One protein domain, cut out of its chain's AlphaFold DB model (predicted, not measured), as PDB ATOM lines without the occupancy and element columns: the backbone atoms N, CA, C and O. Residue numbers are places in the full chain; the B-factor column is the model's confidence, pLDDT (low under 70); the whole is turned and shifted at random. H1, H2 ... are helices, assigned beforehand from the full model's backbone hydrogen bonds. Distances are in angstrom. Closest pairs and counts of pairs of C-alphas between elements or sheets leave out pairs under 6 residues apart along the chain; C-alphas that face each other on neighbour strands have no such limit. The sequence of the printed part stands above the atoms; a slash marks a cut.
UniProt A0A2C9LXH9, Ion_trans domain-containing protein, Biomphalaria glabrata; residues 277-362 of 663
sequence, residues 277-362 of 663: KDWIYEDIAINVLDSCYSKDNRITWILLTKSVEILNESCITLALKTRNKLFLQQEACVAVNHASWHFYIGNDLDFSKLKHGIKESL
ATOM      1  N   LYS A 277      92.943  27.364  45.147       62.00
ATOM      2  CA  LYS A 277      93.279  27.124  43.733       62.00
ATOM      3  C   LYS A 277      92.846  25.745  43.257       62.00
ATOM      4  O   LYS A 277      92.292  25.650  42.168       62.00
ATOM      5  N   ASP A 278      93.100  24.708  44.050       67.62
ATOM      6  CA  ASP A 278      92.739  23.332  43.710       67.62
ATOM      7  C   ASP A 278      91.200  23.222  43.531       67.62
ATOM      8  O   ASP A 278      90.757  22.681  42.520       67.62
ATOM      9  N   TRP A 279      90.402  23.871  44.397       70.38
ATOM     10  CA  TRP A 279      88.937  24.013  44.256       70.38
ATOM     11  C   TRP A 279      88.512  24.784  42.992       70.38
ATOM     12  O   TRP A 279      87.618  24.343  42.273       70.38
ATOM     13  N   ILE A 280      89.151  25.921  42.679       79.56
ATOM     14  CA  ILE A 280      88.834  26.705  41.468       79.56
ATOM     15  C   ILE A 280      89.101  25.888  40.192       79.56
ATOM     16  O   ILE A 280      88.328  25.963  39.238       79.56
ATOM     17  N   TYR A 281      90.175  25.095  40.150       81.19
ATOM     18  CA  TYR A 281      90.449  24.228  38.999       81.19
ATOM     19  C   TYR A 281      89.491  23.031  38.907       81.19
ATOM     20  O   TYR A 281      89.198  22.587  37.799       81.19
ATOM     21  N   GLU A 282      88.993  22.527  40.038       82.62
ATOM     22  CA  GLU A 282      87.983  21.466  40.105       82.62
ATOM     23  C   GLU A 282      86.623  21.925  39.557       82.62
ATOM     24  O   GLU A 282      86.085  21.278  38.657       82.62
ATOM     25  N   ASP A 283      86.121  23.081  39.999       85.19
ATOM     26  CA  ASP A 283      84.883  23.683  39.481       85.19
ATOM     27  C   ASP A 283      84.981  24.017  37.980       85.19
ATOM     28  O   ASP A 283      84.103  23.652  37.194       85.19
ATOM     29  N   ILE A 284      86.090  24.619  37.532       88.38
ATOM     30  CA  ILE A 284      86.313  24.891  36.103       88.38
ATOM     31  C   ILE A 284      86.338  23.587  35.288       88.38
ATOM     32  O   ILE A 284      85.781  23.544  34.189       88.38
ATOM     33  N   ALA A 285      86.953  22.514  35.800       87.00
ATOM     34  CA  ALA A 285      87.000  21.226  35.110       87.00
ATOM     35  C   ALA A 285      85.615  20.564  34.996       87.00
ATOM     36  O   ALA A 285      85.322  19.966  33.959       87.00
ATOM     37  N   ILE A 286      84.767  20.701  36.020       89.88
ATOM     38  CA  ILE A 286      83.369  20.247  36.015       89.88
ATOM     39  C   ILE A 286      82.557  21.033  34.974       89.88
ATOM     40  O   ILE A 286      82.051  20.443  34.022       89.88
ATOM     41  N   ASN A 287      82.537  22.367  35.062       89.88
ATOM     42  CA  ASN A 287      81.777  23.218  34.139       89.88
ATOM     43  C   ASN A 287      82.191  23.025  32.664       89.88
ATOM     44  O   ASN A 287      81.351  23.053  31.760       89.88
ATOM     45  N   VAL A 288      83.484  22.800  32.396       90.38
ATOM     46  CA  VAL A 288      83.977  22.464  31.048       90.38
ATOM     47  C   VAL A 288      83.518  21.070  30.614       90.38
ATOM     48  O   VAL A 288      83.095  20.916  29.468       90.38
ATOM     49  N   LEU A 289      83.560  20.068  31.500       91.31
ATOM     50  CA  LEU A 289      83.110  18.709  31.194       91.31
ATOM     51  C   LEU A 289      81.626  18.681  30.816       91.31
ATOM     52  O   LEU A 289      81.277  18.102  29.787       91.31
ATOM     53  N   ASP A 290      80.773  19.360  31.577       90.75
ATOM     54  CA  ASP A 290      79.329  19.373  31.337       90.75
ATOM     55  C   ASP A 290      78.971  20.190  30.081       90.75
ATOM     56  O   ASP A 290      78.104  19.795  29.295       90.75
ATOM     57  N   SER A 291      79.717  21.268  29.790       90.94
ATOM     58  CA  SER A 291      79.605  22.016  28.524       90.94
ATOM     59  C   SER A 291      80.127  21.247  27.300       90.94
ATOM     60  O   SER A 291      79.777  21.587  26.165       90.94
ATOM     61  N   CYS A 292      80.973  20.233  27.486       90.12
ATOM     62  CA  CYS A 292      81.371  19.300  26.432       90.12
ATOM     63  C   CYS A 292      80.334  18.180  26.266       90.12
ATOM     64  O   CYS A 292      79.891  17.924  25.144       90.12
ATOM     65  N   TYR A 293      79.895  17.573  27.371       91.81
ATOM     66  CA  TYR A 293      78.944  16.464  27.373       91.81
ATOM     67  C   TYR A 293      77.607  16.860  26.737       91.81
ATOM     68  O   TYR A 293      77.141  16.179  25.831       91.81
ATOM     69  N   SER A 294      77.070  18.026  27.106       91.38
ATOM     70  CA  SER A 294      75.840  18.599  26.530       91.38
ATOM     71  C   SER A 294      75.924  18.968  25.039       91.38
ATOM     72  O   SER A 294      74.893  19.264  24.434       91.38
ATOM     73  N   LYS A 295      77.119  18.951  24.425       91.56
ATOM     74  CA  LYS A 295      77.316  19.163  22.978       91.56
ATOM     75  C   LYS A 295      77.508  17.854  22.215       91.56
ATOM     76  O   LYS A 295      76.891  17.678  21.169       91.56
ATOM     77  N   ASP A 296      78.372  16.964  22.705       89.38
ATOM     78  CA  ASP A 296      78.585  15.634  22.121       89.38
ATOM     79  C   ASP A 296      79.092  14.639  23.180       89.38
ATOM     80  O   ASP A 296      80.256  14.662  23.607       89.38
ATOM     81  N   ASN A 297      78.217  13.707  23.566       86.81
ATOM     82  CA  ASN A 297      78.520  12.641  24.516       86.81
ATOM     83  C   ASN A 297      79.704  11.767  24.053       86.81
ATOM     84  O   ASN A 297      80.549  11.399  24.866       86.81
ATOM     85  N   ARG A 298      79.793  11.432  22.757       82.62
ATOM     86  CA  ARG A 298      80.790  10.493  22.209       82.62
ATOM     87  C   ARG A 298      82.178  11.116  22.146       82.62
ATOM     88  O   ARG A 298      83.145  10.469  22.549       82.62
ATOM     89  N   ILE A 299      82.287  12.362  21.682       85.19
ATOM     90  CA  ILE A 299      83.561  13.098  21.681       85.19
ATOM     91  C   ILE A 299      84.041  13.301  23.123       85.19
ATOM     92  O   ILE A 299      85.220  13.092  23.412       85.19
ATOM     93  N   THR A 300      83.128  13.603  24.052       86.69
ATOM     94  CA  THR A 300      83.448  13.755  25.481       86.69
ATOM     95  C   THR A 300      83.947  12.449  26.109       86.69
ATOM     96  O   THR A 300      84.937  12.458  26.840       86.69
ATOM     97  N   TRP A 301      83.345  11.299  25.785       86.25
ATOM     98  CA  TRP A 301      83.836   9.990  26.242       86.25
ATOM     99  C   TRP A 301      85.246   9.677  25.722       86.25
ATOM    100  O   TRP A 301      86.087   9.184  26.477       86.25
ATOM    101  N   ILE A 302      85.529   9.995  24.453       83.00
ATOM    102  CA  ILE A 302      86.871   9.855  23.863       83.00
ATOM    103  C   ILE A 302      87.872  10.796  24.554       83.00
ATOM    104  O   ILE A 302      89.001  10.393  24.816       83.00
ATOM    105  N   LEU A 303      87.474  12.021  24.907       85.00
ATOM    106  CA  LEU A 303      88.323  12.978  25.627       85.00
ATOM    107  C   LEU A 303      88.661  12.524  27.062       85.00
ATOM    108  O   LEU A 303      89.776  12.750  27.526       85.00
ATOM    109  N   LEU A 304      87.728  11.862  27.756       85.88
ATOM    110  CA  LEU A 304      87.934  11.334  29.113       85.88
ATOM    111  C   LEU A 304      88.873  10.112  29.166       85.88
ATOM    112  O   LEU A 304      89.569   9.916  30.167       85.88
ATOM    113  N   THR A 305      88.869   9.295  28.108       81.69
ATOM    114  CA  THR A 305      89.628   8.031  27.990       81.69
ATOM    115  C   THR A 305      90.968   8.200  27.278       81.69
ATOM    116  O   THR A 305      91.949   7.552  27.629       81.69
ATOM    117  N   LYS A 306      91.084   9.121  26.313       81.25
ATOM    118  CA  LYS A 306      92.357   9.380  25.629       81.25
ATOM    119  C   LYS A 306      93.441   9.779  26.639       81.25
ATOM    120  O   LYS A 306      93.250  10.673  27.463       81.25
ATOM    121  N   SER A 307      94.610   9.147  26.548       76.94
ATOM    122  CA  SER A 307      95.752   9.518  27.379       76.94
ATOM    123  C   SER A 307      96.287  10.902  26.999       76.94
ATOM    124  O   SER A 307      96.531  11.207  25.830       76.94
ATOM    125  N   VAL A 308      96.504  11.748  28.005       76.75
ATOM    126  CA  VAL A 308      97.120  13.069  27.830       76.75
ATOM    127  C   VAL A 308      98.610  12.869  27.568       76.75
ATOM    128  O   VAL A 308      99.313  12.356  28.434       76.75
ATOM    129  N   GLU A 309      99.123  13.292  26.410       67.56
ATOM    130  CA  GLU A 309     100.504  12.998  25.963       67.56
ATOM    131  C   GLU A 309     101.600  13.456  26.948       67.56
ATOM    132  O   GLU A 309     102.670  12.857  27.022       67.56
ATOM    133  N   ILE A 310     101.312  14.484  27.753       69.94
ATOM    134  CA  ILE A 310     102.204  15.042  28.785       69.94
ATOM    135  C   ILE A 310     102.327  14.119  30.017       69.94
ATOM    136  O   ILE A 310     103.356  14.122  30.693       69.94
ATOM    137  N   LEU A 311     101.283  13.339  30.320       64.50
ATOM    138  CA  LEU A 311     101.177  12.488  31.516       64.50
ATOM    139  C   LEU A 311     101.172  10.985  31.192       64.50
ATOM    140  O   LEU A 311     101.495  10.178  32.056       64.50
ATOM    141  N   ASN A 312     100.839  10.615  29.952       76.19
ATOM    142  CA  ASN A 312     100.607   9.248  29.479       76.19
ATOM    143  C   ASN A 312      99.518   8.491  30.275       76.19
ATOM    144  O   ASN A 312      99.565   7.270  30.417       76.19
ATOM    145  N   GLU A 313      98.527   9.227  30.784       79.75
ATOM    146  CA  GLU A 313      97.400   8.726  31.579       79.75
ATOM    147  C   GLU A 313      96.095   9.404  31.134       79.75
ATOM    148  O   GLU A 313      96.125  10.527  30.621       79.75
ATOM    149  N   SER A 314      94.963   8.717  31.296       83.44
ATOM    150  CA  SER A 314      93.621   9.217  30.973       83.44
ATOM    151  C   SER A 314      93.040  10.080  32.100       83.44
ATOM    152  O   SER A 314      93.418   9.938  33.268       83.44
ATOM    153  N   CYS A 315      92.103  10.973  31.772       84.94
ATOM    154  CA  CYS A 315      91.545  11.952  32.713       84.94
ATOM    155  C   CYS A 315      90.871  11.287  33.926       84.94
ATOM    156  O   CYS A 315      91.075  11.714  35.063       84.94
ATOM    157  N   ILE A 316      90.147  10.182  33.704       86.00
ATOM    158  CA  ILE A 316      89.523   9.381  34.773       86.00
ATOM    159  C   ILE A 316      90.591   8.770  35.699       86.00
ATOM    160  O   ILE A 316      90.449   8.791  36.921       86.00
ATOM    161  N   THR A 317      91.703   8.286  35.138       83.25
ATOM    162  CA  THR A 317      92.818   7.706  35.911       83.25
ATOM    163  C   THR A 317      93.512   8.750  36.783       83.25
ATOM    164  O   THR A 317      93.882   8.460  37.923       83.25
ATOM    165  N   LEU A 318      93.656   9.976  36.272       84.62
ATOM    166  CA  LEU A 318      94.199  11.096  37.035       84.62
ATOM    167  C   LEU A 318      93.272  11.470  38.203       84.62
ATOM    168  O   LEU A 318      93.748  11.566  39.333       84.62
ATOM    169  N   ALA A 319      91.962  11.593  37.958       84.88
ATOM    170  CA  ALA A 319      90.965  11.896  38.989       84.88
ATOM    171  C   ALA A 319      90.901  10.819  40.094       84.88
ATOM    172  O   ALA A 319      90.817  11.138  41.281       84.88
ATOM    173  N   LEU A 320      91.036   9.537  39.731       82.94
ATOM    174  CA  LEU A 320      91.136   8.434  40.697       82.94
ATOM    175  C   LEU A 320      92.409   8.510  41.554       82.94
ATOM    176  O   LEU A 320      92.372   8.201  42.746       82.94
ATOM    177  N   LYS A 321      93.536   8.961  40.986       81.38
ATOM    178  CA  LYS A 321      94.800   9.145  41.723       81.38
ATOM    179  C   LYS A 321      94.793  10.363  42.639       81.38
ATOM    180  O   LYS A 321      95.376  10.289  43.720       81.38
ATOM    181  N   THR A 322      94.133  11.452  42.247       80.38
ATOM    182  CA  THR A 322      93.914  12.621  43.118       80.38
ATOM    183  C   THR A 322      92.789  12.403  44.134       80.38
ATOM    184  O   THR A 322      92.674  13.191  45.067       80.38
ATOM    185  N   ARG A 323      92.008  11.317  44.001       80.19
ATOM    186  CA  ARG A 323      90.796  11.013  44.786       80.19
ATOM    187  C   ARG A 323      89.709  12.084  44.664       80.19
ATOM    188  O   ARG A 323      88.917  12.264  45.587       80.19
ATOM    189  N   ASN A 324      89.668  12.783  43.533       84.44
ATOM    190  CA  ASN A 324      88.640  13.774  43.261       84.44
ATOM    191  C   ASN A 324      87.277  13.068  43.117       84.44
ATOM    192  O   ASN A 324      87.076  12.278  42.194       84.44
ATOM    193  N   LYS A 325      86.358  13.322  44.057       86.00
ATOM    194  CA  LYS A 325      85.037  12.672  44.102       86.00
ATOM    195  C   LYS A 325      84.002  13.409  43.244       86.00
ATOM    196  O   LYS A 325      83.189  12.743  42.610       86.00
ATOM    197  N   LEU A 326      84.046  14.744  43.201       85.06
ATOM    198  CA  LEU A 326      83.034  15.581  42.542       85.06
ATOM    199  C   LEU A 326      83.123  15.474  41.011       85.06
ATOM    200  O   LEU A 326      82.119  15.240  40.347       85.06
ATOM    201  N   PHE A 327      84.331  15.506  40.444       88.81
ATOM    202  CA  PHE A 327      84.562  15.276  39.012       88.81
ATOM    203  C   PHE A 327      84.170  13.853  38.574       88.81
ATOM    204  O   PHE A 327      83.622  13.657  37.490       88.81
ATOM    205  N   LEU A 328      84.409  12.842  39.419       87.81
ATOM    206  CA  LEU A 328      84.002  11.456  39.142       87.81
ATOM    207  C   LEU A 328      82.496  11.216  39.337       87.81
ATOM    208  O   LEU A 328      81.960  10.255  38.787       87.81
ATOM    209  N   GLN A 329      81.799  12.074  40.084       87.50
ATOM    210  CA  GLN A 329      80.346  12.017  40.237       87.50
ATOM    211  C   GLN A 329      79.600  12.449  38.964       87.50
ATOM    212  O   GLN A 329      78.464  12.000  38.782       87.50
ATOM    213  N   GLN A 330      80.216  13.254  38.088       90.19
ATOM    214  CA  GLN A 330      79.547  13.819  36.912       90.19
ATOM    215  C   GLN A 330      79.072  12.773  35.904       90.19
ATOM    216  O   GLN A 330      79.691  11.722  35.714       90.19
ATOM    217  N   GLU A 331      77.957  13.069  35.231       88.25
ATOM    218  CA  GLU A 331      77.245  12.097  34.395       88.25
ATOM    219  C   GLU A 331      78.098  11.555  33.250       88.25
ATOM    220  O   GLU A 331      78.075  10.353  32.991       88.25
ATOM    221  N   ALA A 332      78.919  12.402  32.622       88.81
ATOM    222  CA  ALA A 332      79.860  11.983  31.588       88.81
ATOM    223  C   ALA A 332      80.834  10.901  32.097       88.81
ATOM    224  O   ALA A 332      81.023   9.872  31.445       88.81
ATOM    225  N   CYS A 333      81.405  11.096  33.291       89.81
ATOM    226  CA  CYS A 333      82.302  10.137  33.937       89.81
ATOM    227  C   CYS A 333      81.563   8.844  34.319       89.81
ATOM    228  O   CYS A 333      82.063   7.746  34.063       89.81
ATOM    229  N   VAL A 334      80.362   8.955  34.900       89.88
ATOM    230  CA  VAL A 334      79.539   7.801  35.306       89.88
ATOM    231  C   VAL A 334      79.092   6.976  34.094       89.88
ATOM    232  O   VAL A 334      79.143   5.747  34.147       89.88
ATOM    233  N   ALA A 335      78.723   7.618  32.985       87.88
ATOM    234  CA  ALA A 335      78.321   6.950  31.751       87.88
ATOM    235  C   ALA A 335      79.488   6.186  31.096       87.88
ATOM    236  O   ALA A 335      79.317   5.024  30.718       87.88
ATOM    237  N   VAL A 336      80.692   6.779  31.048       87.56
ATOM    238  CA  VAL A 336      81.916   6.072  30.616       87.56
ATOM    239  C   VAL A 336      82.204   4.873  31.522       87.56
ATOM    240  O   VAL A 336      82.450   3.778  31.026       87.56
ATOM    241  N   ASN A 337      82.116   5.035  32.845       89.19
ATOM    242  CA  ASN A 337      82.331   3.935  33.790       89.19
ATOM    243  C   ASN A 337      81.304   2.806  33.623       89.19
ATOM    244  O   ASN A 337      81.668   1.633  33.650       89.19
ATOM    245  N   HIS A 338      80.031   3.137  33.387       86.50
ATOM    246  CA  HIS A 338      78.990   2.149  33.108       86.50
ATOM    247  C   HIS A 338      79.280   1.366  31.815       86.50
ATOM    248  O   HIS A 338      79.148   0.138  31.794       86.50
ATOM    249  N   ALA A 339      79.760   2.049  30.767       83.75
ATOM    250  CA  ALA A 339      80.218   1.410  29.537       83.75
ATOM    251  C   ALA A 339      81.432   0.489  29.784       83.75
ATOM    252  O   ALA A 339      81.359  -0.691  29.442       83.75
ATOM    253  N   SER A 340      82.493   0.967  30.449       83.56
ATOM    254  CA  SER A 340      83.680   0.161  30.799       83.56
ATOM    255  C   SER A 340      83.378  -0.996  31.766       83.56
ATOM    256  O   SER A 340      84.080  -2.006  31.765       83.56
ATOM    257  N   TRP A 341      82.331  -0.893  32.590       85.00
ATOM    258  CA  TRP A 341      81.885  -1.971  33.478       85.00
ATOM    259  C   TRP A 341      81.199  -3.108  32.706       85.00
ATOM    260  O   TRP A 341      81.436  -4.286  32.990       85.00
ATOM    261  N   HIS A 342      80.367  -2.767  31.713       80.69
ATOM    262  CA  HIS A 342      79.622  -3.726  30.888       80.69
ATOM    263  C   HIS A 342      80.421  -4.280  29.700       80.69
ATOM    264  O   HIS A 342      80.193  -5.421  29.296       80.69
ATOM    265  N   PHE A 343      81.372  -3.516  29.164       72.62
ATOM    266  CA  PHE A 343      82.147  -3.861  27.976       72.62
ATOM    267  C   PHE A 343      83.639  -3.654  28.241       72.62
ATOM    268  O   PHE A 343      84.044  -2.639  28.798       72.62
ATOM    269  N   TYR A 344      84.486  -4.599  27.820       60.38
ATOM    270  CA  TYR A 344      85.935  -4.403  27.899       60.38
ATOM    271  C   TYR A 344      86.378  -3.418  26.805       60.38
ATOM    272  O   TYR A 344      86.660  -3.821  25.674       60.38
ATOM    273  N   ILE A 345      86.428  -2.128  27.141       56.69
ATOM    274  CA  ILE A 345      87.013  -1.093  26.286       56.69
ATOM    275  C   ILE A 345      88.537  -1.258  26.337       56.69
ATOM    276  O   ILE A 345      89.195  -0.889  27.305       56.69
ATOM    277  N   GLY A 346      89.096  -1.894  25.308       52.34
ATOM    278  CA  GLY A 346      90.539  -1.906  25.066       52.34
ATOM    279  C   GLY A 346      90.974  -0.709  24.216       52.34
ATOM    280  O   GLY A 346      90.139  -0.006  23.660       52.34
ATOM    281  N   ASN A 347      92.288  -0.536  24.045       44.34
ATOM    282  CA  ASN A 347      92.900   0.554  23.263       44.34
ATOM    283  C   ASN A 347      92.363   0.713  21.822       44.34
ATOM    284  O   ASN A 347      92.525   1.773  21.224       44.34
ATOM    285  N   ASP A 348      91.758  -0.335  21.260       43.03
ATOM    286  CA  ASP A 348      91.144  -0.347  19.934       43.03
ATOM    287  C   ASP A 348      89.658   0.073  20.046       43.03
ATOM    288  O   ASP A 348      88.753  -0.764  20.037       43.03
ATOM    289  N   LEU A 349      89.416   1.381  20.212       44.72
ATOM    290  CA  LEU A 349      88.086   1.996  20.368       44.72
ATOM    291  C   LEU A 349      87.233   1.866  19.093       44.72
ATOM    292  O   LEU A 349      87.259   2.729  18.217       44.72
ATOM    293  N   ASP A 350      86.442   0.797  19.007       44.31
ATOM    294  CA  ASP A 350      85.601   0.512  17.843       44.31
ATOM    295  C   ASP A 350      84.168   0.119  18.244       44.31
ATOM    296  O   ASP A 350      83.723  -1.019  18.077       44.31
ATOM    297  N   PHE A 351      83.422   1.099  18.776       50.09
ATOM    298  CA  PHE A 351      82.013   0.966  19.185       50.09
ATOM    299  C   PHE A 351      81.094   0.393  18.084       50.09
ATOM    300  O   PHE A 351      80.031  -0.140  18.394       50.09
ATOM    301  N   SER A 352      81.503   0.451  16.809       50.44
ATOM    302  CA  SER A 352      80.770  -0.145  15.683       50.44
ATOM    303  C   SER A 352      80.710  -1.680  15.727       50.44
ATOM    304  O   SER A 352      79.834  -2.287  15.112       50.44
ATOM    305  N   LYS A 353      81.627  -2.329  16.460       47.62
ATOM    306  CA  LYS A 353      81.796  -3.790  16.497       47.62
ATOM    307  C   LYS A 353      81.230  -4.451  17.758       47.62
ATOM    308  O   LYS A 353      81.722  -5.500  18.166       47.62
ATOM    309  N   LEU A 354      80.164  -3.901  18.346       51.88
ATOM    310  CA  LEU A 354      79.491  -4.430  19.548       51.88
ATOM    311  C   LEU A 354      78.694  -5.742  19.303       51.88
ATOM    312  O   LEU A 354      77.582  -5.925  19.801       51.88
ATOM    313  N   LYS A 355      79.220  -6.666  18.490       43.62
ATOM    314  CA  LYS A 355      78.516  -7.864  18.013       43.62
ATOM    315  C   LYS A 355      78.440  -8.930  19.107       43.62
ATOM    316  O   LYS A 355      79.401  -9.647  19.338       43.62
ATOM    317  N   HIS A 356      77.271  -9.055  19.728       52.75
ATOM    318  CA  HIS A 356      77.057  -9.726  21.014       52.75
ATOM    319  C   HIS A 356      77.605 -11.168  21.108       52.75
ATOM    320  O   HIS A 356      76.914 -12.143  20.807       52.75
ATOM    321  N   GLY A 357      78.835 -11.322  21.609       55.34
ATOM    322  CA  GLY A 357      79.385 -12.607  22.026       55.34
ATOM    323  C   GLY A 357      79.166 -12.874  23.518       55.34
ATOM    324  O   GLY A 357      79.635 -12.112  24.362       55.34
ATOM    325  N   ILE A 358      78.579 -14.028  23.876       60.94
ATOM    326  CA  ILE A 358      78.499 -14.513  25.279       60.94
ATOM    327  C   ILE A 358      79.884 -14.465  25.956       60.94
ATOM    328  O   ILE A 358      80.018 -14.119  27.127       60.94
ATOM    329  N   LYS A 359      80.932 -14.766  25.180       59.53
ATOM    330  CA  LYS A 359      82.336 -14.730  25.598       59.53
ATOM    331  C   LYS A 359      82.806 -13.327  26.007       59.53
ATOM    332  O   LYS A 359      83.536 -13.208  26.981       59.53
ATOM    333  N   GLU A 360      82.399 -12.281  25.293       65.06
ATOM    334  CA  GLU A 360      82.807 -10.893  25.563       65.06
ATOM    335  C   GLU A 360      82.095 -10.341  26.800       65.06
ATOM    336  O   GLU A 360      82.748  -9.775  27.677       65.06
ATOM    337  N   SER A 361      80.797 -10.632  26.938       66.06
ATOM    338  CA  SER A 361      80.029 -10.354  28.158       66.06
ATOM    339  C   SER A 361      80.675 -10.998  29.397       66.06
ATOM    340  O   SER A 361      80.841 -10.337  30.423       66.06
ATOM    341  N   LEU A 362      81.161 -12.243  29.286       67.12
ATOM    342  CA  LEU A 362      81.878 -12.933  30.367       67.12
ATOM    343  C   LEU A 362      83.237 -12.288  30.721       67.12
ATOM    344  O   LEU A 362      83.650 -12.339  31.878       67.12
TER     345      LEU A 362
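What this domain is: This is residues 277 to 362 of the 663 residues of the protein "Ion_trans domain-containing protein" of Biomphalaria glabrata (UniProt A0A2C9LXH9). H2 and H5 cross at the middle, with H3 and H4 beside them; the longest helix, H1, reaches to one end of an elongated outline, and a long loop with H6 makes the other. The printed part has 86 residues with six named helices, H1 to H6, all helix by class. It is only just compact, close to loose, with a radius of gyration of the C-alphas of 14.1 A and spans of 47 by 26 by 22 A.

How they stand to each other: H1, residues 277 to 293, and H2, residues 297 to 305, form a hairpin and only just touch, with 3 pairs of C-alphas within 8 A, the closest Tyr 293 and Thr 300, 5.6 A. H2 touches H3, residues 315 to 322; the closest C-alphas are Leu 304 and Cys 315, 5.1 A. H3 touches H4, residues 325 to 329, closest at C-alphas 319 and 328, 7.0 A. H5, residues 331 to 342, touches H2 with residues 332 to 336 alone, about perpendicular at 74 degrees, the closest C-alphas Trp 301 and Val 336, 6.2 A. H6, residues 358 to 362, touches no helix. In the six helices every O i to N i+4 pair is within hydrogen-bond range.

Where its parts are: H1 begins at C-alpha 277 (93.279, 27.124, 43.733) and is 24.2 A long; H5 is 16.4 A. H6 ends at C-alpha 362 (81.878, -12.933, 30.367).

The domain as a whole: The C-alphas farthest apart, Lys 277 and Ile 358, are 47.9 A apart. The printed part has no cut; the link from H5 to H6 is long. Residues 277 to 278, 309 to 311 and 344 to 362 have pLDDT under 70.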